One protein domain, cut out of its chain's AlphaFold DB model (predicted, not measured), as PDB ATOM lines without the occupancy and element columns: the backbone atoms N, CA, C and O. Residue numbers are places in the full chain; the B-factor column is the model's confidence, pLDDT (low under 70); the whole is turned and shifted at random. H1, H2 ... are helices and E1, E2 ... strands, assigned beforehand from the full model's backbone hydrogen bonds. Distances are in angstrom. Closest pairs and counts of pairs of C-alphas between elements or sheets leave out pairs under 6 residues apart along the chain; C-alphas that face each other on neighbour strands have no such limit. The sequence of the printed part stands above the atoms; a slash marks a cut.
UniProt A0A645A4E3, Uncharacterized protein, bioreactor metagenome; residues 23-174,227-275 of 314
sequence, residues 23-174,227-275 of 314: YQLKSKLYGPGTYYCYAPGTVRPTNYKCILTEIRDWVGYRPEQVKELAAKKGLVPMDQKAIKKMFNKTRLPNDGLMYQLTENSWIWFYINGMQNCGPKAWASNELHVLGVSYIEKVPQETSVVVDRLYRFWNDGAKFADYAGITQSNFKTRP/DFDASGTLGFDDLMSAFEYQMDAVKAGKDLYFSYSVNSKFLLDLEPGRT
ATOM      1  N   TYR A  23     -31.353  30.420 100.592       79.12
ATOM      2  CA  TYR A  23     -32.313  31.069 101.485       79.12
ATOM      3  C   TYR A  23     -32.656  30.256 102.751       79.12
ATOM      4  O   TYR A  23     -33.355  30.766 103.625       79.12
ATOM      5  N   GLN A  24     -32.194  29.004 102.863       79.19
ATOM      6  CA  GLN A  24     -32.300  28.168 104.067       79.19
ATOM      7  C   GLN A  24     -30.977  28.056 104.838       79.19
ATOM      8  O   GLN A  24     -30.955  27.484 105.934       79.19
ATOM      9  N   LEU A  25     -29.870  28.582 104.303       74.56
ATOM     10  CA  LEU A  25     -28.583  28.550 104.987       74.56
ATOM     11  C   LEU A  25     -28.634  29.426 106.239       74.56
ATOM     12  O   LEU A  25     -29.019  30.593 106.214       74.56
ATOM     13  N   LYS A  26     -28.194  28.859 107.362       65.88
ATOM     14  CA  LYS A  26     -27.978  29.616 108.594       65.88
ATOM     15  C   LYS A  26     -26.607  30.272 108.513       65.88
ATOM     16  O   LYS A  26     -25.606  29.573 108.385       65.88
ATOM     17  N   SER A  27     -26.539  31.592 108.647       57.50
ATOM     18  CA  SER A  27     -25.266  32.301 108.790       57.50
ATOM     19  C   SER A  27     -25.198  32.983 110.153       57.50
ATOM     20  O   SER A  27     -26.149  33.618 110.597       57.50
ATOM     21  N   LYS A  28     -24.051  32.820 110.824       52.12
ATOM     22  CA  LYS A  28     -23.717  33.478 112.102       52.12
ATOM     23  C   LYS A  28     -23.354  34.957 111.923       52.12
ATOM     24  O   LYS A  28     -23.196  35.670 112.906       52.12
ATOM     25  N   LEU A  29     -23.153  35.372 110.673       50.62
ATOM     26  CA  LEU A  29     -22.736  36.712 110.260       50.62
ATOM     27  C   LEU A  29     -23.937  37.639 110.047       50.62
ATOM     28  O   LEU A  29     -23.790  38.857 109.999       50.62
ATOM     29  N   TYR A  30     -25.133  37.055 109.997       53.41
ATOM     30  CA  TYR A  30     -26.354  37.735 110.378       53.41
ATOM     31  C   TYR A  30     -26.389  37.736 111.924       53.41
ATOM     32  O   TYR A  30     -26.863  36.795 112.558       53.41
ATOM     33  N   GLY A  31     -25.810  38.773 112.547       36.78
ATOM     34  CA  GLY A  31     -25.743  38.937 114.005       36.78
ATOM     35  C   GLY A  31     -27.100  39.127 114.722       36.78
ATOM     36  O   GLY A  31     -28.155  39.200 114.093       36.78
ATOM     37  N   PRO A  32     -27.119  39.242 116.063       34.19
ATOM     38  CA  PRO A  32     -28.344  39.478 116.833       34.19
ATOM     39  C   PRO A  32     -29.046  40.769 116.382       34.19
ATOM     40  O   PRO A  32     -28.433  41.832 116.358       34.19
ATOM     41  N   GLY A  33     -30.325  40.682 116.004       39.03
ATOM     42  CA  GLY A  33     -31.081  41.808 115.436       39.03
ATOM     43  C   GLY A  33     -30.998  41.933 113.910       39.03
ATOM     44  O   GLY A  33     -31.729  42.739 113.335       39.03
ATOM     45  N   THR A  34     -30.183  41.109 113.251       43.19
ATOM     46  CA  THR A  34     -30.312  40.851 111.818       43.19
ATOM     47  C   THR A  34     -31.247  39.665 111.619       43.19
ATOM     48  O   THR A  34     -31.263  38.696 112.381       43.19
ATOM     49  N   TYR A  35     -32.114  39.797 110.636       44.75
ATOM     50  CA  TYR A  35     -33.138  38.812 110.372       44.75
ATOM     51  C   TYR A  35     -32.560  37.764 109.444       44.75
ATOM     52  O   TYR A  35     -31.661  38.057 108.655       44.75
ATOM     53  N   TYR A  36     -33.092  36.544 109.524       50.38
ATOM     54  CA  TYR A  36     -33.020  35.636 108.390       50.38
ATOM     55  C   TYR A  36     -33.279  36.455 107.121       50.38
ATOM     56  O   TYR A  36     -34.224  37.248 107.114       50.38
ATOM     57  N   CYS A  37     -32.498  36.246 106.059       51.16
ATOM     58  CA  CYS A  37     -32.778  36.837 104.742       51.16
ATOM     59  C   CYS A  37     -34.257  36.682 104.347       51.16
ATOM     60  O   CYS A  37     -34.794  37.478 103.584       51.16
ATOM     61  N   TYR A  38     -34.904  35.659 104.916       54.59
ATOM     62  CA  TYR A  38     -36.312  35.341 104.816       54.59
ATOM     63  C   TYR A  38     -36.819  34.860 106.178       54.59
ATOM     64  O   TYR A  38     -36.346  33.843 106.686       54.59
ATOM     65  N   ALA A  39     -37.787  35.545 106.795       47.91
ATOM     66  CA  ALA A  39     -38.440  35.002 107.988       47.91
ATOM     67  C   ALA A  39     -39.003  33.593 107.680       47.91
ATOM     68  O   ALA A  39     -39.556  33.407 106.588       47.91
ATOM     69  N   PRO A  40     -38.884  32.601 108.587       44.78
ATOM     70  CA  PRO A  40     -39.450  31.269 108.377       44.78
ATOM     71  C   PRO A  40     -40.906  31.353 107.885       44.78
ATOM     72  O   PRO A  40     -41.740  31.972 108.539       44.78
ATOM     73  N   GLY A  41     -41.193  30.784 106.707       49.97
ATOM     74  CA  GLY A  41     -42.522  30.810 106.075       49.97
ATOM     75  C   GLY A  41     -42.748  31.864 104.976       49.97
ATOM     76  O   GLY A  41     -43.797  31.833 104.343       49.97
ATOM     77  N   THR A  42     -41.791  32.759 104.700       63.22
ATOM     78  CA  THR A  42     -41.912  33.759 103.606       63.22
ATOM     79  C   THR A  42     -41.685  33.173 102.209       63.22
ATOM     80  O   THR A  42     -42.285  33.618 101.233       63.22
ATOM     81  N   VAL A  43     -40.879  32.115 102.088       74.00
ATOM     82  CA  VAL A  43     -40.789  31.338 100.846       74.00
ATOM     83  C   VAL A  43     -41.878  30.272 100.862       74.00
ATOM     84  O   VAL A  43     -41.799  29.323 101.646       74.00
ATOM     85  N   ARG A  44     -42.885  30.402  99.989       74.88
ATOM     86  CA  ARG A  44     -43.922  29.374  99.856       74.88
ATOM     87  C   ARG A  44     -43.289  28.058  99.377       74.88
ATOM     88  O   ARG A  44     -42.588  28.062  98.360       74.88
ATOM     89  N   PRO A  45     -43.502  26.937 100.088       75.25
ATOM     90  CA  PRO A  45     -42.982  25.655  99.652       75.25
ATOM     91  C   PRO A  45     -43.660  25.250  98.342       75.25
ATOM     92  O   PRO A  45     -44.869  25.390  98.179       75.25
ATOM     93  N   THR A  46     -42.873  24.725  97.411       82.06
ATOM     94  CA  THR A  46     -43.374  24.138  96.170       82.06
ATOM     95  C   THR A  46     -42.570  22.887  95.854       82.06
ATOM     96  O   THR A  46     -41.346  22.872  95.994       82.06
ATOM     97  N   ASN A  47     -43.267  21.822  95.464       84.88
ATOM     98  CA  ASN A  47     -42.669  20.597  94.937       84.88
ATOM     99  C   ASN A  47     -42.585  20.613  93.401       84.88
ATOM    100  O   ASN A  47     -42.081  19.657  92.810       84.88
ATOM    101  N   TYR A  48     -43.084  21.676  92.763       89.94
ATOM    102  CA  TYR A  48     -43.014  21.851  91.324       89.94
ATOM    103  C   TYR A  48     -41.560  22.060  90.906       89.94
ATOM    104  O   TYR A  48     -40.869  22.912  91.460       89.94
ATOM    105  N   LYS A  49     -41.086  21.248  89.959       92.69
ATOM    106  CA  LYS A  49     -39.695  21.263  89.498       92.69
ATOM    107  C   LYS A  49     -39.629  21.901  88.119       92.69
ATOM    108  O   LYS A  49     -40.048  21.290  87.140       92.69
ATOM    109  N   CYS A  50     -39.074  23.100  88.063       94.62
ATOM    110  CA  CYS A  50     -38.714  23.790  86.829       94.62
ATOM    111  C   CYS A  50     -37.435  24.605  87.035       94.62
ATOM    112  O   CYS A  50     -36.962  24.747  88.171       94.62
ATOM    113  N   ILE A  51     -36.912  25.189  85.953       96.06
ATOM    114  CA  ILE A  51     -35.695  26.005  86.013       96.06
ATOM    115  C   ILE A  51     -35.752  27.087  87.093       96.06
ATOM    116  O   ILE A  51     -34.796  27.251  87.840       96.06
ATOM    117  N   LEU A  52     -36.893  27.769  87.242       94.56
ATOM    118  CA  LEU A  52     -37.061  28.885  88.176       94.56
ATOM    119  C   LEU A  52     -36.874  28.450  89.631       94.56
ATOM    120  O   LEU A  52     -36.233  29.145  90.415       94.56
ATOM    121  N   THR A  53     -37.403  27.279  89.988       91.94
ATOM    122  CA  THR A  53     -37.223  26.715  91.332       91.94
ATOM    123  C   THR A  53     -35.800  26.227  91.576       91.94
ATOM    124  O   THR A  53     -35.350  26.242  92.715       91.94
ATOM    125  N   GLU A  54     -35.087  25.822  90.524       94.81
ATOM    126  CA  GLU A  54     -33.699  25.377  90.615       94.81
ATOM    127  C   GLU A  54     -32.741  26.556  90.804       94.81
ATOM    128  O   GLU A  54     -31.941  26.554  91.738       94.81
ATOM    129  N   ILE A  55     -32.859  27.596  89.972       96.00
ATOM    130  CA  ILE A  55     -31.989  28.776  90.053       96.00
ATOM    131  C   ILE A  55     -32.244  29.604  91.319       96.00
ATOM    132  O   ILE A  55     -31.313  30.187  91.870       96.00
ATOM    133  N   ARG A  56     -33.479  29.606  91.843       92.56
ATOM    134  CA  ARG A  56     -33.841  30.256  93.120       92.56
ATOM    135  C   ARG A  56     -33.010  29.748  94.283       92.56
ATOM    136  O   ARG A  56     -32.666  30.515  95.178       92.56
ATOM    137  N   ASP A  57     -32.684  28.465  94.279       92.25
ATOM    138  CA  ASP A  57     -32.000  27.832  95.396       92.25
ATOM    139  C   ASP A  57     -30.541  28.280  95.535       92.25
ATOM    140  O   ASP A  57     -29.925  28.040  96.567       92.25
ATOM    141  N   TRP A  58     -29.997  28.991  94.552       93.75
ATOM    142  CA  TRP A  58     -28.694  29.639  94.654       93.75
ATOM    143  C   TRP A  58     -28.727  31.003  95.351       93.75
ATOM    144  O   TRP A  58     -27.687  31.480  95.809       93.75
ATOM    145  N   VAL A  59     -29.890  31.649  95.452       89.94
ATOM    146  CA  VAL A  59     -30.004  32.972  96.079       89.94
ATOM    147  C   VAL A  59     -29.634  32.878  97.560       89.94
ATOM    148  O   VAL A  59     -30.142  32.023  98.285       89.94
ATOM    149  N   GLY A  60     -28.740  33.763  98.006       83.88
ATOM    150  CA  GLY A  60     -28.181  33.777  99.361       83.88
ATOM    151  C   GLY A  60     -26.837  33.054  99.519       83.88
ATOM    152  O   GLY A  60     -26.203  33.198 100.560       83.88
ATOM    153  N   TYR A  61     -26.354  32.321  98.509       88.56
ATOM    154  CA  TYR A  61     -24.995  31.762  98.539       88.56
ATOM    155  C   TYR A  61     -23.920  32.853  98.443       88.56
ATOM    156  O   TYR A  61     -24.128  33.898  97.821       88.56
ATOM    157  N   ARG A  62     -22.727  32.586  98.995       88.31
ATOM    158  CA  ARG A  62     -21.546  33.429  98.752       88.31
ATOM    159  C   ARG A  62     -20.849  33.043  97.441       88.31
ATOM    160  O   ARG A  62     -20.781  31.852  97.131       88.31
ATOM    161  N   PRO A  63     -20.245  33.997  96.707       91.88
ATOM    162  CA  PRO A  63     -19.569  33.719  95.437       91.88
ATOM    163  C   PRO A  63     -18.508  32.621  95.515       91.88
ATOM    164  O   PRO A  63     -18.408  31.803  94.607       91.88
ATOM    165  N   GLU A  64     -17.739  32.565  96.605       92.44
ATOM    166  CA  GLU A  64     -16.704  31.537  96.783       92.44
ATOM    167  C   GLU A  64     -17.292  30.125  96.903       92.44
ATOM    168  O   GLU A  64     -16.737  29.179  96.352       92.44
ATOM    169  N   GLN A  65     -18.464  29.982  97.530       93.06
ATOM    170  CA  GLN A  65     -19.162  28.695  97.607       93.06
ATOM    171  C   GLN A  65     -19.715  28.282  96.241       93.06
ATOM    172  O   GLN A  65     -19.660  27.109  95.882       93.06
ATOM    173  N   VAL A  66     -20.217  29.246  95.458       95.56
ATOM    174  CA  VAL A  66     -20.645  28.990  94.074       95.56
ATOM    175  C   VAL A  66     -19.463  28.496  93.241       95.56
ATOM    176  O   VAL A  66     -19.600  27.491  92.552       95.56
ATOM    177  N   LYS A  67     -18.296  29.149  93.334       96.50
ATOM    178  CA  LYS A  67     -17.068  28.720  92.642       96.50
ATOM    179  C   LYS A  67     -16.639  27.313  93.045       96.50
ATOM    180  O   LYS A  67     -16.324  26.511  92.174       96.50
ATOM    181  N   GLU A  68     -16.664  26.993  94.337       95.81
ATOM    182  CA  GLU A  68     -16.315  25.660  94.833       95.81
ATOM    183  C   GLU A  68     -17.260  24.580  94.277       95.81
ATOM    184  O   GLU A  68     -16.810  23.549  93.771       95.81
ATOM    185  N   LEU A  69     -18.574  24.815  94.333       95.31
ATOM    186  CA  LEU A  69     -19.579  23.874  93.828       95.31
ATOM    187  C   LEU A  69     -19.542  23.748  92.298       95.31
ATOM    188  O   LEU A  69     -19.707  22.647  91.775       95.31
ATOM    189  N   ALA A  70     -19.286  24.845  91.584       96.19
ATOM    190  CA  ALA A  70     -19.089  24.842  90.138       96.19
ATOM    191  C   ALA A  70     -17.846  24.025  89.749       96.19
ATOM    192  O   ALA A  70     -17.931  23.147  88.889       96.19
ATOM    193  N   ALA A  71     -16.722  24.228  90.442       95.94
ATOM    194  CA  ALA A  71     -15.482  23.491  90.205       95.94
ATOM    195  C   ALA A  71     -15.646  21.981  90.448       95.94
ATOM    196  O   ALA A  71     -15.153  21.178  89.659       95.94
ATOM    197  N   LYS A  72     -16.408  21.573  91.475       95.25
ATOM    198  CA  LYS A  72     -16.758  20.156  91.715       95.25
ATOM    199  C   LYS A  72     -17.541  19.524  90.560       95.25
ATOM    200  O   LYS A  72     -17.490  18.309  90.392       95.25
ATOM    201  N   LYS A  73     -18.244  20.329  89.758       92.69
ATOM    202  CA  LYS A  73     -18.930  19.897  88.530       92.69
ATOM    203  C   LYS A  73     -18.079  20.048  87.263       92.69
ATOM    204  O   LYS A  73     -18.593  19.838  86.170       92.69
ATOM    205  N   GLY A  74     -16.803  20.413  87.391       94.69
ATOM    206  CA  GLY A  74     -15.910  20.655  86.257       94.69
ATOM    207  C   GLY A  74     -16.211  21.944  85.490       94.69
ATOM    208  O   GLY A  74     -15.731  22.113  84.373       94.69
ATOM    209  N   LEU A  75     -17.005  22.853  86.063       95.62
ATOM    210  CA  LEU A  75     -17.338  24.128  85.435       95.62
ATOM    211  C   LEU A  75     -16.235  25.154  85.705       95.62
ATOM    212  O   LEU A  75     -15.750  25.291  86.831       95.62
ATOM    213  N   VAL A  76     -15.885  25.916  84.673       93.06
ATOM    214  CA  VAL A  76     -14.896  26.998  84.741       93.06
ATOM    215  C   VAL A  76     -15.618  28.331  84.544       93.06
ATOM    216  O   VAL A  76     -16.475  28.424  83.659       93.06
ATOM    217  N   PRO A  77     -15.325  29.360  85.362       93.12
ATOM    218  CA  PRO A  77     -15.948  30.665  85.195       93.12
ATOM    219  C   PRO A  77     -15.557  31.272  83.847       93.12
ATOM    220  O   PRO A  77     -14.393  31.238  83.444       93.12
ATOM    221  N   MET A  78     -16.536  31.850  83.162       94.25
ATOM    222  CA  MET A  78     -16.313  32.580  81.919       94.25
ATOM    223  C   MET A  78     -15.553  33.879  82.180       94.25
ATOM    224  O   MET A  78     -15.735  34.535  83.209       94.25
ATOM    225  N   ASP A  79     -14.731  34.291  81.217       90.75
ATOM    226  CA  ASP A  79     -14.049  35.574  81.294       90.75
ATOM    227  C   ASP A  79     -15.017  36.740  81.025       90.75
ATOM    228  O   ASP A  79     -15.905  36.675  80.172       90.75
ATOM    229  N   GLN A  80     -14.827  37.856  81.733       86.56
ATOM    230  CA  GLN A  80     -15.718  39.019  81.624       86.56
ATOM    231  C   GLN A  80     -15.785  39.606  80.209       86.56
ATOM    232  O   GLN A  80     -16.798  40.198  79.833       86.56
ATOM    233  N   LYS A  81     -14.716  39.481  79.415       88.94
ATOM    234  CA  LYS A  81     -14.685  40.015  78.051       88.94
ATOM    235  C   LYS A  81     -15.587  39.184  77.135       88.94
ATOM    236  O   LYS A  81     -16.293  39.772  76.315       88.94
ATOM    237  N   ALA A  82     -15.610  37.863  77.293       88.38
ATOM    238  CA  ALA A  82     -16.521  36.968  76.590       88.38
ATOM    239  C   ALA A  82     -17.979  37.224  76.976       88.38
ATOM    240  O   ALA A  82     -18.808  37.367  76.077       88.38
ATOM    241  N   ILE A  83     -18.277  37.383  78.271       88.00
ATOM    242  CA  ILE A  83     -19.630  37.711  78.756       88.00
ATOM    243  C   ILE A  83     -20.119  39.020  78.112       88.00
ATOM    244  O   ILE A  83     -21.151  39.047  77.437       88.00
ATOM    245  N   LYS A  84     -19.324  40.095  78.220       86.75
ATOM    246  CA  LYS A  84     -19.643  41.401  77.617       86.75
ATOM    247  C   LYS A  84     -19.827  41.322  76.109       86.75
ATOM    248  O   LYS A  84     -20.687  42.005  75.566       86.75
ATOM    249  N   LYS A  85     -19.013  40.520  75.416       87.12
ATOM    250  CA  LYS A  85     -19.112  40.337  73.962       87.12
ATOM    251  C   LYS A  85     -20.406  39.621  73.574       87.12
ATOM    252  O   LYS A  85     -21.010  40.004  72.578       87.12
ATOM    253  N   MET A  86     -20.807  38.606  74.338       84.12
ATOM    254  CA  MET A  86     -21.990  37.787  74.063       84.12
ATOM    255  C   MET A  86     -23.290  38.587  74.213       84.12
ATOM    256  O   MET A  86     -24.159  38.505  73.350       84.12
ATOM    257  N   PHE A  87     -23.393  39.414  75.256       82.69
ATOM    258  CA  PHE A  87     -24.629  40.125  75.611       82.69
ATOM    259  C   PHE A  87     -24.523  41.646  75.481       82.69
ATOM    260  O   PHE A  87     -25.234  42.412  76.133       82.69
ATOM    261  N   ASN A  88     -23.625  42.117  74.616       82.00
ATOM    262  CA  ASN A  88     -23.451  43.543  74.396       82.00
ATOM    263  C   ASN A  88     -24.764  44.185  73.920       82.00
ATOM    264  O   ASN A  88     -25.325  43.770  72.905       82.00
ATOM    265  N   LYS A  89     -25.211  45.244  74.606       77.75
ATOM    266  CA  LYS A  89     -26.432  46.007  74.279       77.75
ATOM    267  C   LYS A  89     -27.730  45.188  74.288       77.75
ATOM    268  O   LYS A  89     -28.720  45.633  73.708       77.75
ATOM    269  N   THR A  90     -27.747  44.024  74.929       78.88
ATOM    270  CA  THR A  90     -28.991  43.326  75.265       78.88
ATOM    271  C   THR A  90     -29.331  43.603  76.730       78.88
ATOM    272  O   THR A  90     -28.512  44.139  77.477       78.88
ATOM    273  N   ARG A  91     -30.548  43.260  77.156       75.44
ATOM    274  CA  ARG A  91     -30.902  43.260  78.586       75.44
ATOM    275  C   ARG A  91     -30.424  42.009  79.326       75.44
ATOM    276  O   ARG A  91     -30.699  41.861  80.510       75.44
ATOM    277  N   LEU A  92     -29.771  41.092  78.612       81.56
ATOM    278  CA  LEU A  92     -29.216  39.899  79.222       81.56
ATOM    279  C   LEU A  92     -27.993  40.286  80.059       81.56
ATOM    280  O   LEU A  92     -27.344  41.298  79.771       81.56
ATOM    281  N   PRO A  93     -27.672  39.495  81.086       80.56
ATOM    282  CA  PRO A  93     -26.553  39.800  81.956       80.56
ATOM    283  C   PRO A  93     -25.233  39.957  81.201       80.56
ATOM    284  O   PRO A  93     -24.930  39.154  80.326       80.56
ATOM    285  N   ASN A  94     -24.433  40.972  81.535       75.81
ATOM    286  CA  ASN A  94     -23.191  41.282  80.811       75.81
ATOM    287  C   ASN A  94     -21.947  41.425  81.712       75.81
ATOM    288  O   ASN A  94     -20.879  41.826  81.244       75.81
ATOM    289  N   ASP A  95     -22.068  41.065  82.986       78.38
ATOM    290  CA  ASP A  95     -21.000  41.065  83.982       78.38
ATOM    291  C   ASP A  95     -21.184  39.905  84.983       78.38
ATOM    292  O   ASP A  95     -21.765  38.885  84.629       78.38
ATOM    293  N   GLY A  96     -20.663  40.012  86.207       84.25
ATOM    294  CA  GLY A  96     -20.899  39.030  87.270       84.25
ATOM    295  C   GLY A  96     -20.147  37.705  87.108       84.25
ATOM    296  O   GLY A  96     -19.124  37.617  86.426       84.25
ATOM    297  N   LEU A  97     -20.628  36.676  87.810       94.62
ATOM    298  CA  LEU A  97     -20.051  35.334  87.781       94.62
ATOM    299  C   LEU A  97     -20.905  34.449  86.877       94.62
ATOM    300  O   LEU A  97     -22.072  34.214  87.171       94.62
ATOM    301  N   MET A  98     -20.327  33.951  85.791       95.56
ATOM    302  CA  MET A  98     -21.053  33.182  84.784       95.56
ATOM    303  C   MET A  98     -20.323  31.885  84.460       95.56
ATOM    304  O   MET A  98     -19.095  31.863  84.397       95.56
ATOM    305  N   TYR A  99     -21.081  30.820  84.227       96.44
ATOM    306  CA  TYR A  99     -20.562  29.522  83.811       96.44
ATOM    307  C   TYR A  99     -21.321  29.032  82.591       96.44
ATOM    308  O   TYR A  99     -22.544  29.156  82.511       96.44
ATOM    309  N   GLN A 100     -20.591  28.430  81.662       95.38
ATOM    310  CA  GLN A 100     -21.181  27.679  80.568       95.38
ATOM    311  C   GLN A 100     -21.543  26.277  81.059       95.38
ATOM    312  O   GLN A 100     -20.681  25.569  81.570       95.38
ATOM    313  N   LEU A 101     -22.814  25.896  80.929       95.69
ATOM    314  CA  LEU A 101     -23.320  24.586  81.348       95.69
ATOM    315  C   LEU A 101     -23.307  23.584  80.190       95.69
ATOM    316  O   LEU A 101     -22.992  22.413  80.385       95.69
ATOM    317  N   THR A 102     -23.635  24.048  78.984       94.38
ATOM    318  CA  THR A 102     -23.565  23.276  77.736       94.38
ATOM    319  C   THR A 102     -23.086  24.173  76.594       94.38
ATOM    320  O   THR A 102     -22.892  25.374  76.776       94.38
ATOM    321  N   GLU A 103     -22.942  23.636  75.383       93.56
ATOM    322  CA  GLU A 103     -22.653  24.448  74.190       93.56
ATOM    323  C   GLU A 103     -23.668  25.582  73.946       93.56
ATOM    324  O   GLU A 103     -23.295  26.622  73.409       93.56
ATOM    325  N   ASN A 104     -24.917  25.412  74.398       95.12
ATOM    326  CA  ASN A 104     -26.026  26.333  74.152       95.12
ATOM    327  C   ASN A 104     -26.648  26.882  75.441       95.12
ATOM    328  O   ASN A 104     -27.717  27.485  75.380       95.12
ATOM    329  N   SER A 105     -26.042  26.665  76.611       96.31
ATOM    330  CA  SER A 105     -26.626  27.143  77.863       96.31
ATOM    331  C   SER A 105     -25.609  27.606  78.888       96.31
ATOM    332  O   SER A 105     -24.480  27.113  78.974       96.31
ATOM    333  N   TRP A 106     -26.050  28.559  79.700       96.31
ATOM    334  CA  TRP A 106     -25.249  29.239  80.695       96.31
ATOM    335  C   TRP A 106     -26.055  29.499  81.959       96.31
ATOM    336  O   TRP A 106     -27.281  29.591  81.938       96.31
ATOM    337  N   ILE A 107     -25.342  29.674  83.061       97.12
ATOM    338  CA  ILE A 107     -25.891  30.196  84.304       97.12
ATOM    339  C   ILE A 107     -25.096  31.427  84.712       97.12
ATOM    340  O   ILE A 107     -23.865  31.439  84.663       97.12
ATOM    341  N   TRP A 108     -25.811  32.462  85.111       96.50
ATOM    342  CA  TRP A 108     -25.260  33.718  85.571       96.50
ATOM    343  C   TRP A 108     -25.714  33.996  86.997       96.50
ATOM    344  O   TRP A 108     -26.888  33.841  87.323       96.50
ATOM    345  N   PHE A 109     -24.780  34.429  87.832       95.88
ATOM    346  CA  PHE A 109     -25.003  34.799  89.216       95.88
ATOM    347  C   PHE A 109     -24.820  36.307  89.367       95.88
ATOM    348  O   PHE A 109     -23.706  36.828  89.236       95.88
ATOM    349  N   TYR A 110     -25.915  36.989  89.694       92.12
ATOM    350  CA  TYR A 110     -25.898  38.390  90.079       92.12
ATOM    351  C   TYR A 110     -25.368  38.510  91.505       92.12
ATOM    352  O   TYR A 110     -26.023  38.100  92.470       92.12
ATOM    353  N   ILE A 111     -24.158  39.047  91.630       89.75
ATOM    354  CA  ILE A 111     -23.461  39.195  92.902       89.75
ATOM    355  C   ILE A 111     -23.469  40.664  93.290       89.75
ATOM    356  O   ILE A 111     -23.008  41.505  92.523       89.75
ATOM    357  N   ASN A 112     -23.912  40.954  94.509       84.19
ATOM    358  CA  ASN A 112     -23.836  42.296  95.070       84.19
ATOM    359  C   ASN A 112     -23.194  42.275  96.461       84.19
ATOM    360  O   ASN A 112     -23.289  41.283  97.191       84.19
ATOM    361  N   GLY A 113     -22.530  43.373  96.816       78.88
ATOM    362  CA  GLY A 113     -22.003  43.592  98.157       78.88
ATOM    363  C   GLY A 113     -23.109  44.047  99.088       78.88
ATOM    364  O   GLY A 113     -23.683  45.106  98.877       78.88
ATOM    365  N   MET A 114     -23.376  43.246 100.113       75.06
ATOM    366  CA  MET A 114     -24.367  43.549 101.135       75.06
ATOM    367  C   MET A 114     -23.703  44.312 102.271       75.06
ATOM    368  O   MET A 114     -22.801  43.778 102.929       75.06
ATOM    369  N   GLN A 115     -24.150  45.540 102.514       69.44
ATOM    370  CA  GLN A 115     -23.670  46.349 103.622       69.44
ATOM    371  C   GLN A 115     -24.144  45.787 104.959       69.44
ATOM    372  O   GLN A 115     -25.255  45.268 105.104       69.44
ATOM    373  N   ASN A 116     -23.283  45.922 105.964       65.00
ATOM    374  CA  ASN A 116     -23.543  45.541 107.353       65.00
ATOM    375  C   ASN A 116     -23.868  44.049 107.532       65.00
ATOM    376  O   ASN A 116     -24.457  43.648 108.535       65.00
ATOM    377  N   CYS A 117     -23.446  43.232 106.569       63.25
ATOM    378  CA  CYS A 117     -23.529  41.781 106.587       63.25
ATOM    379  C   CYS A 117     -22.110  41.235 106.777       63.25
ATOM    380  O   CYS A 117     -21.241  41.470 105.938       63.25
ATOM    381  N   GLY A 118     -21.848  40.560 107.899       62.62
ATOM    382  CA  GLY A 118     -20.517  40.049 108.233       62.62
ATOM    383  C   GLY A 118     -20.212  40.060 109.736       62.62
ATOM    384  O   GLY A 118     -21.065  40.406 110.554       62.62
ATOM    385  N   PRO A 119     -18.988  39.680 110.138       63.78
ATOM    386  CA  PRO A 119     -18.645  39.456 111.545       63.78
ATOM    387  C   PRO A 119     -18.627  40.740 112.386       63.78
ATOM    388  O   PRO A 119     -18.717  40.675 113.610       63.78
ATOM    389  N   LYS A 120     -18.501  41.909 111.745       62.41
ATOM    390  CA  LYS A 120     -18.553  43.224 112.391       62.41
ATOM    391  C   LYS A 120     -19.827  43.954 111.977       62.41
ATOM    392  O   LYS A 120     -19.972  44.314 110.805       62.41
ATOM    393  N   ALA A 121     -20.711  44.208 112.940       61.78
ATOM    394  CA  ALA A 121     -21.878  45.057 112.729       61.78
ATOM    395  C   ALA A 121     -21.440  46.445 112.229       61.78
ATOM    396  O   ALA A 121     -20.460  46.997 112.727       61.78
ATOM    397  N   TRP A 122     -22.160  46.989 111.246       61.50
ATOM    398  CA  TRP A 122     -21.951  48.344 110.712       61.50
ATOM    399  C   TRP A 122     -20.599  48.607 110.018       61.50
ATOM    400  O   TRP A 122     -20.258  49.756 109.752       61.50
ATOM    401  N   ALA A 123     -19.809  47.561 109.752       64.44
ATOM    402  CA  ALA A 123     -18.472  47.686 109.158       64.44
ATOM    403  C   ALA A 123     -18.084  46.533 108.214       64.44
ATOM    404  O   ALA A 123     -16.975  46.524 107.680       64.44
ATOM    405  N   SER A 124     -18.958  45.541 108.031       67.06
ATOM    406  CA  SER A 124     -18.704  44.411 107.131       67.06
ATOM    407  C   SER A 124     -19.511  44.553 105.853       67.06
ATOM    408  O   SER A 124     -20.703  44.837 105.918       67.06
ATOM    409  N   ASN A 125     -18.861  44.305 104.719       76.00
ATOM    410  CA  ASN A 125     -19.499  44.229 103.413       76.00
ATOM    411  C   ASN A 125     -19.197  42.850 102.829       76.00
ATOM    412  O   ASN A 125     -18.036  42.546 102.549       76.00
ATOM    413  N   GLU A 126     -20.217  42.013 102.659       77.44
ATOM    414  CA  GLU A 126     -20.044  40.657 102.138       77.44
ATOM    415  C   GLU A 126     -20.811  40.449 100.837       77.44
ATOM    416  O   GLU A 126     -21.997  40.764 100.725       77.44
ATOM    417  N   LEU A 127     -20.126  39.872  99.850       85.31
ATOM    418  CA  LEU A 127     -20.717  39.549  98.559       85.31
ATOM    419  C   LEU A 127     -21.671  38.358  98.684       85.31
ATOM    420  O   LEU A 127     -21.292  37.306  99.205       85.31
ATOM    421  N   HIS A 128     -22.876  38.508  98.141       85.75
ATOM    422  CA  HIS A 128     -23.897  37.465  98.095       85.75
ATOM    423  C   HIS A 128     -24.530  37.384  96.707       85.75
ATOM    424  O   HIS A 128     -24.597  38.376  95.978       85.75
ATOM    425  N   VAL A 129     -25.016  36.195  96.353       89.56
ATOM    426  CA  VAL A 129     -25.872  35.987  95.184       89.56
ATOM    427  C   VAL A 129     -27.255  36.553  95.488       89.56
ATOM    428  O   VAL A 129     -27.972  36.021  96.339       89.56
ATOM    429  N   LEU A 130     -27.632  37.619  94.786       87.19
ATOM    430  CA  LEU A 130     -28.941  38.264  94.918       87.19
ATOM    431  C   LEU A 130     -29.931  37.814  93.852       87.19
ATOM    432  O   LEU A 130     -31.139  37.866  94.070       87.19
ATOM    433  N   GLY A 131     -29.419  37.349  92.723       92.06
ATOM    434  CA  GLY A 131     -30.224  36.824  91.640       92.06
ATOM    435  C   GLY A 131     -29.433  35.840  90.803       92.06
ATOM    436  O   GLY A 131     -28.202  35.813  90.847       92.06
ATOM    437  N   VAL A 132     -30.151  35.005  90.071       95.94
ATOM    438  CA  VAL A 132     -29.565  34.011  89.176       95.94
ATOM    439  C   VAL A 132     -30.372  33.973  87.896       95.94
ATOM    440  O   VAL A 132     -31.600  33.989  87.947       95.94
ATOM    441  N   SER A 133     -29.681  33.883  86.765       96.69
ATOM    442  CA  SER A 133     -30.295  33.683  85.458       96.69
ATOM    443  C   SER A 133     -29.775  32.404  84.821       96.69
ATOM    444  O   SER A 133     -28.568  32.190  84.750       96.69
ATOM    445  N   TYR A 134     -30.675  31.564  84.327       97.56
ATOM    446  CA  TYR A 134     -30.342  30.511  83.374       97.56
ATOM    447  C   TYR A 134     -30.627  31.014  81.967       97.56
ATOM    448  O   TYR A 134     -31.731  31.476  81.696       97.56
ATOM    449  N   ILE A 135     -29.642  30.913  81.082       96.44
ATOM    450  CA  ILE A 135     -29.711  31.420  79.716       96.44
ATOM    451  C   ILE A 135     -29.555  30.233  78.769       96.44
ATOM    452  O   ILE A 135     -28.576  29.499  78.869       96.44
ATOM    453  N   GLU A 136     -30.482  30.053  77.835       96.50
ATOM    454  CA  GLU A 136     -30.382  29.077  76.751       96.50
ATOM    455  C   GLU A 136     -30.443  29.771  75.388       96.50
ATOM    456  O   GLU A 136     -31.258  30.661  75.149       96.50
ATOM    457  N   LYS A 137     -29.570  29.350  74.478       95.94
ATOM    458  CA  LYS A 137     -29.661  29.650  73.054       95.94
ATOM    459  C   LYS A 137     -30.622  28.650  72.420       95.94
ATOM    460  O   LYS A 137     -30.424  27.443  72.543       95.94
ATOM    461  N   VAL A 138     -31.629  29.149  71.711       95.31
ATOM    462  CA  VAL A 138     -32.657  28.322  71.067       95.31
ATOM    463  C   VAL A 138     -32.720  28.577  69.558       95.31
ATOM    464  O   VAL A 138     -32.369  29.672  69.099       95.31
ATOM    465  N   PRO A 139     -33.186  27.598  68.761       95.38
ATOM    466  CA  PRO A 139     -33.535  27.824  67.364       95.38
ATOM    467  C   PRO A 139     -34.537  28.971  67.199       95.38
ATOM    468  O   PRO A 139     -35.469  29.119  67.991       95.38
ATOM    469  N   GLN A 140     -34.383  29.757  66.130       93.50
ATOM    470  CA  GLN A 140     -35.351  30.793  65.745       93.50
ATOM    471  C   GLN A 140     -36.568  30.176  65.037       93.50
ATOM    472  O   GLN A 140     -36.912  30.557  63.922       93.50
ATOM    473  N   GLU A 141     -37.208  29.206  65.684       94.44
ATOM    474  CA  GLU A 141     -38.383  28.498  65.179       94.44
ATOM    475  C   GLU A 141     -39.606  28.855  66.020       94.44
ATOM    476  O   GLU A 141     -39.581  28.739  67.246       94.44
ATOM    477  N   THR A 142     -40.700  29.260  65.370       89.12
ATOM    478  CA  THR A 142     -41.933  29.695  66.047       89.12
ATOM    479  C   THR A 142     -42.417  28.683  67.082       89.12
ATOM    480  O   THR A 142     -42.735  29.067  68.203       89.12
ATOM    481  N   SER A 143     -42.438  27.391  66.743       91.44
ATOM    482  CA  SER A 143     -42.882  26.319  67.642       91.44
ATOM    483  C   SER A 143     -42.036  26.230  68.914       91.44
ATOM    484  O   SER A 143     -42.584  26.057  70.000       91.44
ATOM    485  N   VAL A 144     -40.716  26.396  68.797       94.31
ATOM    486  CA  VAL A 144     -39.781  26.373  69.929       94.31
ATOM    487  C   VAL A 144     -39.992  27.588  70.827       94.31
ATOM    488  O   VAL A 144     -40.097  27.449  72.045       94.31
ATOM    489  N   VAL A 145     -40.095  28.779  70.236       90.94
ATOM    490  CA  VAL A 145     -40.299  30.033  70.977       90.94
ATOM    491  C   VAL A 145     -41.630  30.008  71.723       90.94
ATOM    492  O   VAL A 145     -41.679  30.308  72.914       90.94
ATOM    493  N   VAL A 146     -42.701  29.596  71.046       87.75
ATOM    494  CA  VAL A 146     -44.037  29.466  71.634       87.75
ATOM    495  C   VAL A 146     -44.046  28.448  72.777       87.75
ATOM    496  O   VAL A 146     -44.586  28.747  73.841       87.75
ATOM    497  N   ASP A 147     -43.412  27.282  72.601       91.06
ATOM    498  CA  ASP A 147     -43.276  26.276  73.662       91.06
ATOM    499  C   ASP A 147     -42.614  26.879  74.911       91.06
ATOM    500  O   ASP A 147     -43.159  26.763  76.008       91.06
ATOM    501  N   ARG A 148     -41.503  27.611  74.765       93.19
ATOM    502  CA  ARG A 148     -40.816  28.248  75.902       93.19
ATOM    503  C   ARG A 148     -41.652  29.306  76.612       93.19
ATOM    504  O   ARG A 148     -41.658  29.342  77.844       93.19
ATOM    505  N   LEU A 149     -42.368  30.135  75.856       87.62
ATOM    506  CA  LEU A 149     -43.262  31.148  76.415       87.62
ATOM    507  C   LEU A 149     -44.398  30.484  77.205       87.62
ATOM    508  O   LEU A 149     -44.624  30.824  78.366       87.62
ATOM    509  N   TYR A 150     -45.062  29.473  76.637       86.19
ATOM    510  CA  TYR A 150     -46.138  28.775  77.340       86.19
ATOM    511  C   TYR A 150     -45.654  28.010  78.569       86.19
ATOM    512  O   TYR A 150     -46.349  28.010  79.583       86.19
ATOM    513  N   ARG A 151     -44.469  27.390  78.524       91.50
ATOM    514  CA  ARG A 151     -43.892  26.715  79.696       91.50
ATOM    515  C   ARG A 151     -43.611  27.686  80.829       91.50
ATOM    516  O   ARG A 151     -44.000  27.401  81.955       91.50
ATOM    517  N   PHE A 152     -43.027  28.845  80.529       89.75
ATOM    518  CA  PHE A 152     -42.812  29.886  81.532       89.75
ATOM    519  C   PHE A 152     -44.129  30.321  82.178       89.75
ATOM    520  O   PHE A 152     -44.248  30.367  83.401       89.75
ATOM    521  N   TRP A 153     -45.153  30.582  81.364       82.56
ATOM    522  CA  TRP A 153     -46.466  30.937  81.889       82.56
ATOM    523  C   TRP A 153     -47.073  29.825  82.757       82.56
ATOM    524  O   TRP A 153     -47.585  30.085  83.846       82.56
ATOM    525  N   ASN A 154     -46.989  28.581  82.290       86.25
ATOM    526  CA  ASN A 154     -47.543  27.415  82.968       86.25
ATOM    527  C   ASN A 154     -46.827  27.111  84.287       86.25
ATOM    528  O   ASN A 154     -47.478  26.737  85.261       86.25
ATOM    529  N   ASP A 155     -45.512  27.326  84.342       88.75
ATOM    530  CA  ASP A 155     -44.736  27.286  85.578       88.75
ATOM    531  C   ASP A 155     -45.311  28.282  86.597       88.75
ATOM    532  O   ASP A 155     -45.602  27.911  87.735       88.75
ATOM    533  N   GLY A 156     -45.584  29.516  86.166       83.19
ATOM    534  CA  GLY A 156     -46.251  30.526  86.986       83.19
ATOM    535  C   GLY A 156     -47.630  30.096  87.471       83.19
ATOM    536  O   GLY A 156     -47.907  30.152  88.664       83.19
ATOM    537  N   ALA A 157     -48.476  29.580  86.581       80.12
ATOM    538  CA  ALA A 157     -49.807  29.092  86.945       80.12
ATOM    539  C   ALA A 157     -49.777  27.913  87.942       80.12
ATOM    540  O   ALA A 157     -50.776  27.650  88.613       80.12
ATOM    541  N   LYS A 158     -48.660  27.176  88.030       83.94
ATOM    542  CA  LYS A 158     -48.495  26.019  88.922       83.94
ATOM    543  C   LYS A 158     -48.052  26.384  90.330       83.94
ATOM    544  O   LYS A 158     -48.459  25.690  91.262       83.94
ATOM    545  N   PHE A 159     -47.197  27.391  90.497       82.19
ATOM    546  CA  PHE A 159     -46.643  27.705  91.817       82.19
ATOM    547  C   PHE A 159     -46.618  29.188  92.177       82.19
ATOM    548  O   PHE A 159     -46.060  29.495  93.219       82.19
ATOM    549  N   ALA A 160     -47.205  30.087  91.388       77.44
ATOM    550  CA  ALA A 160     -47.281  31.523  91.653       77.44
ATOM    551  C   ALA A 160     -48.750  32.007  91.674       77.44
ATOM    552  O   ALA A 160     -49.639  31.310  91.185       77.44
ATOM    553  N   ASP A 161     -49.021  33.193  92.235       71.88
ATOM    554  CA  ASP A 161     -50.388  33.754  92.270       71.88
ATOM    555  C   ASP A 161     -50.705  34.574  91.001       71.88
ATOM    556  O   ASP A 161     -51.874  34.727  90.633       71.88
ATOM    557  N   TYR A 162     -49.672  35.074  90.308       65.19
ATOM    558  CA  TYR A 162     -49.795  35.738  89.012       65.19
ATOM    559  C   TYR A 162     -48.691  35.319  88.035       65.19
ATOM    560  O   TYR A 162     -47.578  34.940  88.414       65.19
ATOM    561  N   ALA A 163     -49.021  35.435  86.750       62.84
ATOM    562  CA  ALA A 163     -48.142  35.163  85.626       62.84
ATOM    563  C   ALA A 163     -48.477  36.117  84.475       62.84
ATOM    564  O   ALA A 163     -49.640  36.217  84.078       62.84
ATOM    565  N   GLY A 164     -47.469  36.792  83.931       61.97
ATOM    566  CA  GLY A 164     -47.601  37.686  82.788       61.97
ATOM    567  C   GLY A 164     -46.517  37.422  81.754       61.97
ATOM    568  O   GLY A 164     -45.364  37.185  82.103       61.97
ATOM    569  N   ILE A 165     -46.888  37.481  80.477       54.81
ATOM    570  CA  ILE A 165     -45.949  37.531  79.355       54.81
ATOM    571  C   ILE A 165     -46.340  38.723  78.498       54.81
ATOM    572  O   ILE A 165     -47.499  38.877  78.120       54.81
ATOM    573  N   THR A 166     -45.361  39.566  78.212       60.94
ATOM    574  CA  THR A 166     -45.474  40.713  77.325       60.94
ATOM    575  C   THR A 166     -44.510  40.518  76.168       60.94
ATOM    576  O   THR A 166     -43.350  40.174  76.357       60.94
ATOM    577  N   GLN A 167     -44.977  40.758  74.953       58.41
ATOM    578  CA  GLN A 167     -44.112  40.813  73.784       58.41
ATOM    579  C   GLN A 167     -44.016  42.257  73.313       58.41
ATOM    580  O   GLN A 167     -45.011  42.983  73.318       58.41
ATOM    581  N   SER A 168     -42.828  42.673  72.898       50.59
ATOM    582  CA  SER A 168     -42.594  44.000  72.350       50.59
ATOM    583  C   SER A 168     -41.737  43.896  71.095       50.59
ATOM    584  O   SER A 168     -40.935  42.988  70.939       50.59
ATOM    585  N   ASN A 169     -41.882  44.858  70.195       50.34
ATOM    586  CA  ASN A 169     -40.832  45.154  69.232       50.34
ATOM    587  C   ASN A 169     -40.537  46.640  69.382       50.34
ATOM    588  O   ASN A 169     -41.104  47.475  68.673       50.34
ATOM    589  N   PHE A 170     -39.729  46.984  70.383       42.50
ATOM    590  CA  PHE A 170     -39.518  48.371  70.805       42.50
ATOM    591  C   PHE A 170     -39.116  49.302  69.641       42.50
ATOM    592  O   PHE A 170     -39.352  50.507  69.723       42.50
ATOM    593  N   LYS A 171     -38.554  48.767  68.541       39.88
ATOM    594  CA  LYS A 171     -38.139  49.537  67.357       39.88
ATOM    595  C   LYS A 171     -39.000  49.299  66.110       39.88
ATOM    596  O   LYS A 171     -38.903  50.093  65.177       39.88
ATOM    597  N   THR A 172     -39.859  48.281  66.074       41.12
ATOM    598  CA  THR A 172     -40.722  47.967  64.921       41.12
ATOM    599  C   THR A 172     -42.182  47.772  65.345       41.12
ATOM    600  O   THR A 172     -42.689  46.651  65.469       41.12
ATOM    601  N   ARG A 173     -42.887  48.897  65.550       36.59
ATOM    602  CA  ARG A 173     -44.325  48.912  65.872       36.59
ATOM    603  C   ARG A 173     -45.086  47.957  64.939       36.59
ATOM    604  O   ARG A 173     -44.900  48.038  63.726       36.59
ATOM    605  N   PRO A 174     -45.892  47.023  65.468       36.31
ATOM    606  CA  PRO A 174     -46.729  46.191  64.620       36.31
ATOM    607  C   PRO A 174     -47.761  47.070  63.902       36.31
ATOM    608  O   PRO A 174     -48.384  47.931  64.517       36.31
ATOM    609  N   ASP A 227     -35.354  42.981  65.889       75.38
ATOM    610  CA  ASP A 227     -35.512  43.477  67.261       75.38
ATOM    611  C   ASP A 227     -36.560  42.695  68.066       75.38
ATOM    612  O   ASP A 227     -37.138  43.246  69.000       75.38
ATOM    613  N   PHE A 228     -36.810  41.429  67.701       82.81
ATOM    614  CA  PHE A 228     -37.717  40.561  68.452       82.81
ATOM    615  C   PHE A 228     -37.340  40.525  69.934       82.81
ATOM    616  O   PHE A 228     -36.184  40.262  70.296       82.81
ATOM    617  N   ASP A 229     -38.360  40.731  70.759       78.62
ATOM    618  CA  ASP A 229     -38.238  40.876  72.192       78.62
ATOM    619  C   ASP A 229     -39.512  40.352  72.892       78.62
ATOM    620  O   ASP A 229     -40.633  40.774  72.599       78.62
ATOM    621  N   ALA A 230     -39.360  39.420  73.831       79.81
ATOM    622  CA  ALA A 230     -40.431  39.061  74.754       79.81
ATOM    623  C   ALA A 230     -39.929  39.062  76.194       79.81
ATOM    624  O   ALA A 230     -38.819  38.621  76.468       79.81
ATOM    625  N   SER A 231     -40.750  39.519  77.128       78.81
ATOM    626  CA  SER A 231     -40.474  39.432  78.554       78.81
ATOM    627  C   SER A 231     -41.649  38.819  79.302       78.81
ATOM    628  O   SER A 231     -42.788  38.815  78.844       78.81
ATOM    629  N   GLY A 232     -41.392  38.267  80.473       74.56
ATOM    630  CA  GLY A 232     -42.424  37.722  81.332       74.56
ATOM    631  C   GLY A 232     -42.069  37.896  82.791       74.56
ATOM    632  O   GLY A 232     -40.899  38.003  83.146       74.56
ATOM    633  N   THR A 233     -43.090  37.924  83.638       81.25
ATOM    634  CA  THR A 233     -42.953  38.047  85.086       81.25
ATOM    635  C   THR A 233     -43.892  37.072  85.781       81.25
ATOM    636  O   THR A 233     -45.051  36.915  85.394       81.25
ATOM    637  N   LEU A 234     -43.396  36.401  86.817       81.56
ATOM    638  CA  LEU A 234     -44.188  35.536  87.687       81.56
ATOM    639  C   LEU A 234     -43.899  35.904  89.135       81.56
ATOM    640  O   LEU A 234     -42.790  36.320  89.489       81.56
ATOM    641  N   GLY A 235     -44.882  35.694  89.998       76.94
ATOM    642  CA  GLY A 235     -44.686  35.911  91.417       76.94
ATOM    643  C   GLY A 235     -45.949  35.714  92.227       76.94
ATOM    644  O   GLY A 235     -47.015  35.353  91.731       76.94
ATOM    645  N   PHE A 236     -45.806  35.954  93.519       72.62
ATOM    646  CA  PHE A 236     -46.945  36.071  94.414       72.62
ATOM    647  C   PHE A 236     -47.264  37.547  94.619       72.62
ATOM    648  O   PHE A 236     -46.349  38.322  94.920       72.62
ATOM    649  N   ASP A 237     -48.546  37.905  94.526       66.25
ATOM    650  CA  ASP A 237     -49.100  39.198  94.969       66.25
ATOM    651  C   ASP A 237     -49.188  39.249  96.506       66.25
ATOM    652  O   ASP A 237     -50.178  39.660  97.115       66.25
ATOM    653  N   ASP A 238     -48.131  38.764  97.146       65.38
ATOM    654  CA  ASP A 238     -47.982  38.657  98.579       65.38
ATOM    655  C   ASP A 238     -46.863  39.596  99.011       65.38
ATOM    656  O   ASP A 238     -45.767  39.597  98.445       65.38
ATOM    657  N   LEU A 239     -47.130  40.368 100.060       56.78
ATOM    658  CA  LEU A 239     -46.146  41.229 100.701       56.78
ATOM    659  C   LEU A 239     -44.894  40.454 101.131       56.78
ATOM    660  O   LEU A 239     -43.818  41.036 101.214       56.78
ATOM    661  N   MET A 240     -45.052  39.156 101.405       59.84
ATOM    662  CA  MET A 240     -44.009  38.233 101.852       59.84
ATOM    663  C   MET A 240     -43.307  37.485 100.715       59.84
ATOM    664  O   MET A 240     -42.475  36.619 100.978       59.84
ATOM    665  N   SER A 241     -43.628  37.796  99.460       73.62
ATOM    666  CA  SER A 241     -43.062  37.130  98.290       73.62
ATOM    667  C   SER A 241     -41.548  37.352  98.217       73.62
ATOM    668  O   SER A 241     -41.069  38.451  97.953       73.62
ATOM    669  N   ALA A 242     -40.787  36.293  98.488       77.69
ATOM    670  CA  ALA A 242     -39.333  36.337  98.636       77.69
ATOM    671  C   ALA A 242     -38.553  36.637  97.349       77.69
ATOM    672  O   ALA A 242     -37.405  37.097  97.400       77.69
ATOM    673  N   PHE A 243     -39.176  36.353  96.209       85.12
ATOM    674  CA  PHE A 243     -38.518  36.327  94.916       85.12
ATOM    675  C   PHE A 243     -39.387  36.966  93.843       85.12
ATOM    676  O   PHE A 243     -40.617  36.898  93.880       85.12
ATOM    677  N   GLU A 244     -38.720  37.556  92.865       86.75
ATOM    678  CA  GLU A 244     -39.297  37.919  91.582       86.75
ATOM    679  C   GLU A 244     -38.758  36.978  90.516       86.75
ATOM    680  O   GLU A 244     -37.545  36.782  90.437       86.75
ATOM    681  N   TYR A 245     -39.645  36.402  89.709       90.12
ATOM    682  CA  TYR A 245     -39.255  35.549  88.596       90.12
ATOM    683  C   TYR A 245     -39.516  36.283  87.293       90.12
ATOM    684  O   TYR A 245     -40.576  36.888  87.116       90.12
ATOM    685  N   GLN A 246     -38.560  36.214  86.382       91.44
ATOM    686  CA  GLN A 246     -38.612  36.914  85.110       91.44
ATOM    687  C   GLN A 246     -38.172  35.983  83.983       91.44
ATOM    688  O   GLN A 246     -37.431  35.024  84.204       91.44
ATOM    689  N   MET A 247     -38.643  36.259  82.776       91.88
ATOM    690  CA  MET A 247     -38.147  35.636  81.557       91.88
ATOM    691  C   MET A 247     -37.916  36.704  80.512       91.88
ATOM    692  O   MET A 247     -38.711  37.629  80.404       91.88
ATOM    693  N   ASP A 248     -36.847  36.551  79.747       91.19
ATOM    694  CA  ASP A 248     -36.478  37.427  78.652       91.19
ATOM    695  C   ASP A 248     -36.092  36.598  77.433       91.19
ATOM    696  O   ASP A 248     -35.188  35.775  77.508       91.19
ATOM    697  N   ALA A 249     -36.738  36.837  76.297       90.94
ATOM    698  CA  ALA A 249     -36.376  36.288  75.003       90.94
ATOM    699  C   ALA A 249     -35.878  37.415  74.096       90.94
ATOM    700  O   ALA A 249     -36.630  38.342  73.789       90.94
ATOM    701  N   VAL A 250     -34.616  37.351  73.669       89.12
ATOM    702  CA  VAL A 250     -33.967  38.424  72.899       89.12
ATOM    703  C   VAL A 250     -33.187  37.861  71.728       89.12
ATOM    704  O   VAL A 250     -32.372  36.947  71.885       89.12
ATOM    705  N   LYS A 251     -33.379  38.459  70.551       88.62
ATOM    706  CA  LYS A 251     -32.485  38.228  69.417       88.62
ATOM    707  C   LYS A 251     -31.185  39.008  69.553       88.62
ATOM    708  O   LYS A 251     -31.188  40.225  69.723       88.62
ATOM    709  N   ALA A 252     -30.070  38.311  69.376       83.69
ATOM    710  CA  ALA A 252     -28.745  38.902  69.263       83.69
ATOM    711  C   ALA A 252     -28.069  38.384  67.986       83.69
ATOM    712  O   ALA A 252     -27.507  37.290  67.931       83.69
ATOM    713  N   GLY A 253     -28.158  39.175  66.914       80.94
ATOM    714  CA  GLY A 253     -27.668  38.778  65.595       80.94
ATOM    715  C   GLY A 253     -28.470  37.607  65.018       80.94
ATOM    716  O   GLY A 253     -29.673  37.725  64.799       80.94
ATOM    717  N   LYS A 254     -27.796  36.483  64.748       85.69
ATOM    718  CA  LYS A 254     -28.418  35.247  64.230       85.69
ATOM    719  C   LYS A 254     -28.897  34.301  65.331       85.69
ATOM    720  O   LYS A 254     -29.468  33.259  65.026       85.69
ATOM    721  N   ASP A 255     -28.720  34.678  66.589       91.12
ATOM    722  CA  ASP A 255     -29.056  33.841  67.732       91.12
ATOM    723  C   ASP A 255     -30.273  34.400  68.473       91.12
ATOM    724  O   ASP A 255     -30.495  35.613  68.506       91.12
ATOM    725  N   LEU A 256     -31.059  33.504  69.069       93.44
ATOM    726  CA  LEU A 256     -32.146  33.836  69.982       93.44
ATOM    727  C   LEU A 256     -31.835  33.218  71.338       93.44
ATOM    728  O   LEU A 256     -31.532  32.030  71.429       93.44
ATOM    729  N   TYR A 257     -31.921  34.037  72.377       95.12
ATOM    730  CA  TYR A 257     -31.635  33.634  73.743       95.12
ATOM    731  C   TYR A 257     -32.891  33.764  74.585       95.12
ATOM    732  O   TYR A 257     -33.540  34.807  74.535       95.12
ATOM    733  N   PHE A 258     -33.195  32.734  75.366       96.00
ATOM    734  CA  PHE A 258     -34.124  32.800  76.486       96.00
ATOM    735  C   PHE A 258     -33.325  32.876  77.781       96.00
ATOM    736  O   PHE A 258     -32.407  32.091  77.988       96.00
ATOM    737  N   SER A 259     -33.679  33.803  78.657       96.06
ATOM    738  CA  SER A 259     -33.116  33.951  79.991       96.06
ATOM    739  C   SER A 259     -34.227  33.867  81.012       96.06
ATOM    740  O   SER A 259     -35.158  34.659  80.973       96.06
ATOM    741  N   TYR A 260     -34.114  32.924  81.933       96.62
ATOM    742  CA  TYR A 260     -35.011  32.741  83.061       96.62
ATOM    743  C   TYR A 260     -34.297  33.226  84.304       96.62
ATOM    744  O   TYR A 260     -33.251  32.687  84.651       96.62
ATOM    745  N   SER A 261     -34.853  34.227  84.968       95.31
ATOM    746  CA  SER A 261     -34.196  34.925  86.065       95.31
ATOM    747  C   SER A 261     -35.014  34.822  87.342       95.31
ATOM    748  O   SER A 261     -36.245  34.851  87.322       95.31
ATOM    749  N   VAL A 262     -34.316  34.747  88.466       93.19
ATOM    750  CA  VAL A 262     -34.876  34.936  89.800       93.19
ATOM    751  C   VAL A 262     -34.077  36.013  90.513       93.19
ATOM    752  O   VAL A 262     -32.851  35.977  90.502       93.19
ATOM    753  N   ASN A 263     -34.761  36.951  91.155       89.12
ATOM    754  CA  ASN A 263     -34.139  37.999  91.956       89.12
ATOM    755  C   ASN A 263     -34.735  38.004  93.362       89.12
ATOM    756  O   ASN A 263     -35.939  37.820  93.545       89.12
ATOM    757  N   SER A 264     -33.892  38.211  94.370       85.38
ATOM    758  CA  SER A 264     -34.330  38.418  95.746       85.38
ATOM    759  C   SER A 264     -35.043  39.759  95.893       85.38
ATOM    760  O   SER A 264     -34.545  40.779  95.428       85.38
ATOM    761  N   LYS A 265     -36.171  39.770  96.612       77.50
ATOM    762  CA  LYS A 265     -36.846  41.010  97.034       77.50
ATOM    763  C   LYS A 265     -36.426  41.500  98.427       77.50
ATOM    764  O   LYS A 265     -36.798  42.610  98.811       77.50
ATOM    765  N   PHE A 266     -35.704  40.677  99.192       71.06
ATOM    766  CA  PHE A 266     -35.434  40.922 100.619       71.06
ATOM    767  C   PHE A 266     -33.959  40.912 101.011       71.06
ATOM    768  O   PHE A 266     -33.624  41.385 102.093       71.06
ATOM    769  N   LEU A 267     -33.065  40.432 100.147       70.62
ATOM    770  CA  LEU A 267     -31.635  40.654 100.318       70.62
ATOM    771  C   LEU A 267     -31.301  42.083  99.875       70.62
ATOM    772  O   LEU A 267     -30.945  42.321  98.724       70.62
ATOM    773  N   LEU A 268     -31.466  43.023 100.804       64.00
ATOM    774  CA  LEU A 268     -31.140  44.443 100.668       64.00
ATOM    775  C   LEU A 268     -30.228  44.892 101.821       64.00
ATOM    776  O   LEU A 268     -30.169  44.226 102.858       64.00
ATOM    777  N   ASP A 269     -29.532  46.016 101.644       59.72
ATOM    778  CA  ASP A 269     -28.676  46.600 102.681       59.72
ATOM    779  C   ASP A 269     -29.455  46.858 103.980       59.72
ATOM    780  O   ASP A 269     -30.603  47.308 103.971       59.72
ATOM    781  N   LEU A 270     -28.822  46.579 105.124       54.94
ATOM    782  CA  LEU A 270     -29.415  46.865 106.429       54.94
ATOM    783  C   LEU A 270     -29.212  48.342 106.784       54.94
ATOM    784  O   LEU A 270     -28.082  48.789 106.990       54.94
ATOM    785  N   GLU A 271     -30.316  49.074 106.920       58.66
ATOM    786  CA  GLU A 271     -30.321  50.460 107.390       58.66
ATOM    787  C   GLU A 271     -30.253  50.543 108.933       58.66
ATOM    788  O   GLU A 271     -30.963  49.803 109.633       58.66
ATOM    789  N   PRO A 272     -29.457  51.466 109.508       52.75
ATOM    790  CA  PRO A 272     -29.435  51.712 110.950       52.75
ATOM    791  C   PRO A 272     -30.826  51.992 111.535       52.75
ATOM    792  O   PRO A 272     -31.550  52.873 111.082       52.75
ATOM    793  N   GLY A 273     -31.211  51.251 112.580       53.69
ATOM    794  CA  GLY A 273     -32.476  51.454 113.306       53.69
ATOM    795  C   GLY A 273     -33.729  50.832 112.665       53.69
ATOM    796  O   GLY A 273     -34.804  50.855 113.288       53.69
ATOM    797  N   ARG A 274     -33.597  50.225 111.477       55.41
ATOM    798  CA  ARG A 274     -34.672  49.533 110.757       55.41
ATOM    799  C   ARG A 274     -34.607  48.032 111.043       55.41
ATOM    800  O   ARG A 274     -33.742  47.311 110.563       55.41
ATOM    801  N   THR A 275     -35.515  47.555 111.891       60.28
ATOM    802  CA  THR A 275     -35.684  46.119 112.146       60.28
ATOM    803  C   THR A 275     -36.650  45.518 111.128       60.28
ATOM    804  O   THR A 275     -37.549  46.214 110.666       60.28
TER     805      THR A 275
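What this domain is: This is residues 23 to 174 and 227 to 275 of the 314 residues of an uncharacterized protein of bioreactor metagenome (UniProt A0A645A4E3). One twisted antiparallel sheet of seven strands makes a wall, with the long helix H4 along its E5 and E6 part, the short H1 over E7, and H2 on the same face toward E1, E2 and E3. H3 only grazes the sheet near its E1 edge, and residues 23 to 50 form a long stretch with no named element before H1. The 201 printed residues hold four named helices and seven named strands, in the order H1 H2 H3 E1 E2 E3 H4 E4 E5 E6 E7, and the class is mixed, helices and strands. The sheet's order is E1, E2, E3, E7, E6, E5, E4. The whole is compact, with a radius of gyration of the C-alphas of 17.9 A and spans of 54 by 38 by 32 A.

How they stand to each other: The sheet runs, strand beside strand, through E1 at residues 97 to 102, E2 at 105 to 115, E3 at 125 to 138, E7 at 255 to 264, E6 at 243 to 252, E5 at 229 to 235 and E4 at 162 to 168. From edge to edge the strands' lines turn by 85 degrees; E1 and E4 are the edge strands. There are two meanders, each strand the antiparallel neighbour of the one before: E1 E2 E3 and E5 E6 E7. E3 and E7 are antiparallel at 149 degrees between their directions, with N 134 and O 260 within hydrogen-bond range at 2.8 A. In the hairpin of E2 and E3, N 108 and O 133 are 2.8 A apart, and in that of E1 and E2, N 99 and O 107 are 2.9 A apart. On the other side of E7, in its hairpin with E6, N 259 and O 248 are 2.7 A apart. In the hairpin of E5 and E6, N 249 and O 230 are 2.7 A apart, and between the antiparallel neighbours E5 and E4, N 164 and O 233 are 2.8 A apart. H4, residues 142 to 159, is on the sheet at a height of 8.8 A, over E6 and E5, and runs along the strands, at 6 degrees to E5 on the local plane. Its closest C-alphas to E4 are Gly 156 and Ala 163, 5.2 A apart. H1, residues 51 to 56, is on the sheet on the same face as H4, at a height of 7.6 A over E7, and is only just slantwise to the strands, at 31 degrees to E7 on the local plane. The closest C-alphas of H1 and E7 are those of Arg 56 and Val 262, 5.8 A apart. H1 and H4 are near each other, with 7 pairs of C-alphas within 10 A. H2, residues 63 to 72, is on the sheet too; H1, H2 and H4 on one face of the sheet make two layers, one of helices and one of strands. The closest C-alphas of H2 and E3 are those of Pro 63 and His 128, 6.3 A apart. H3, residues 80 to 86, only grazes the sheet, and its closest C-alphas to E1 are Ile 83 and Met 98, 7.7 A apart. H2 and H4 are apart. In H1, H2, H3 and H4 every O i to N i+4 pair is within hydrogen-bond range.

Where its parts are: E3 is the longest strand, 38.4 A from C-alpha 125 to C-alpha 138; E2 measures 32.3 A, E7 28.9 A and E6 27.6 A. H4 measures 26.3 A and H2 14.3 A. H1 begins with C-alpha 51 at (-35.695, 26.005, 86.013), H4 with C-alpha 142 at (-41.933, 29.695, 66.047), and E7 ends with C-alpha 264 at (-34.330, 38.418, 95.746).

The domain as a whole: The two C-alphas farthest apart, those of Pro 32 and Pro 174, are 55.8 A apart. Residues 175 to 226 are not printed, and C-alphas 174 and 227 across the cut are 11.8 A apart; the link from E4 to E5 is the link across the cut. Of the links that are printed whole, none is long. The mean pLDDT of the printed part is 79.3; residues 26 to 42, 115 to 124, 162 to 174, 237 to 240 and 268 to 275 are under 70.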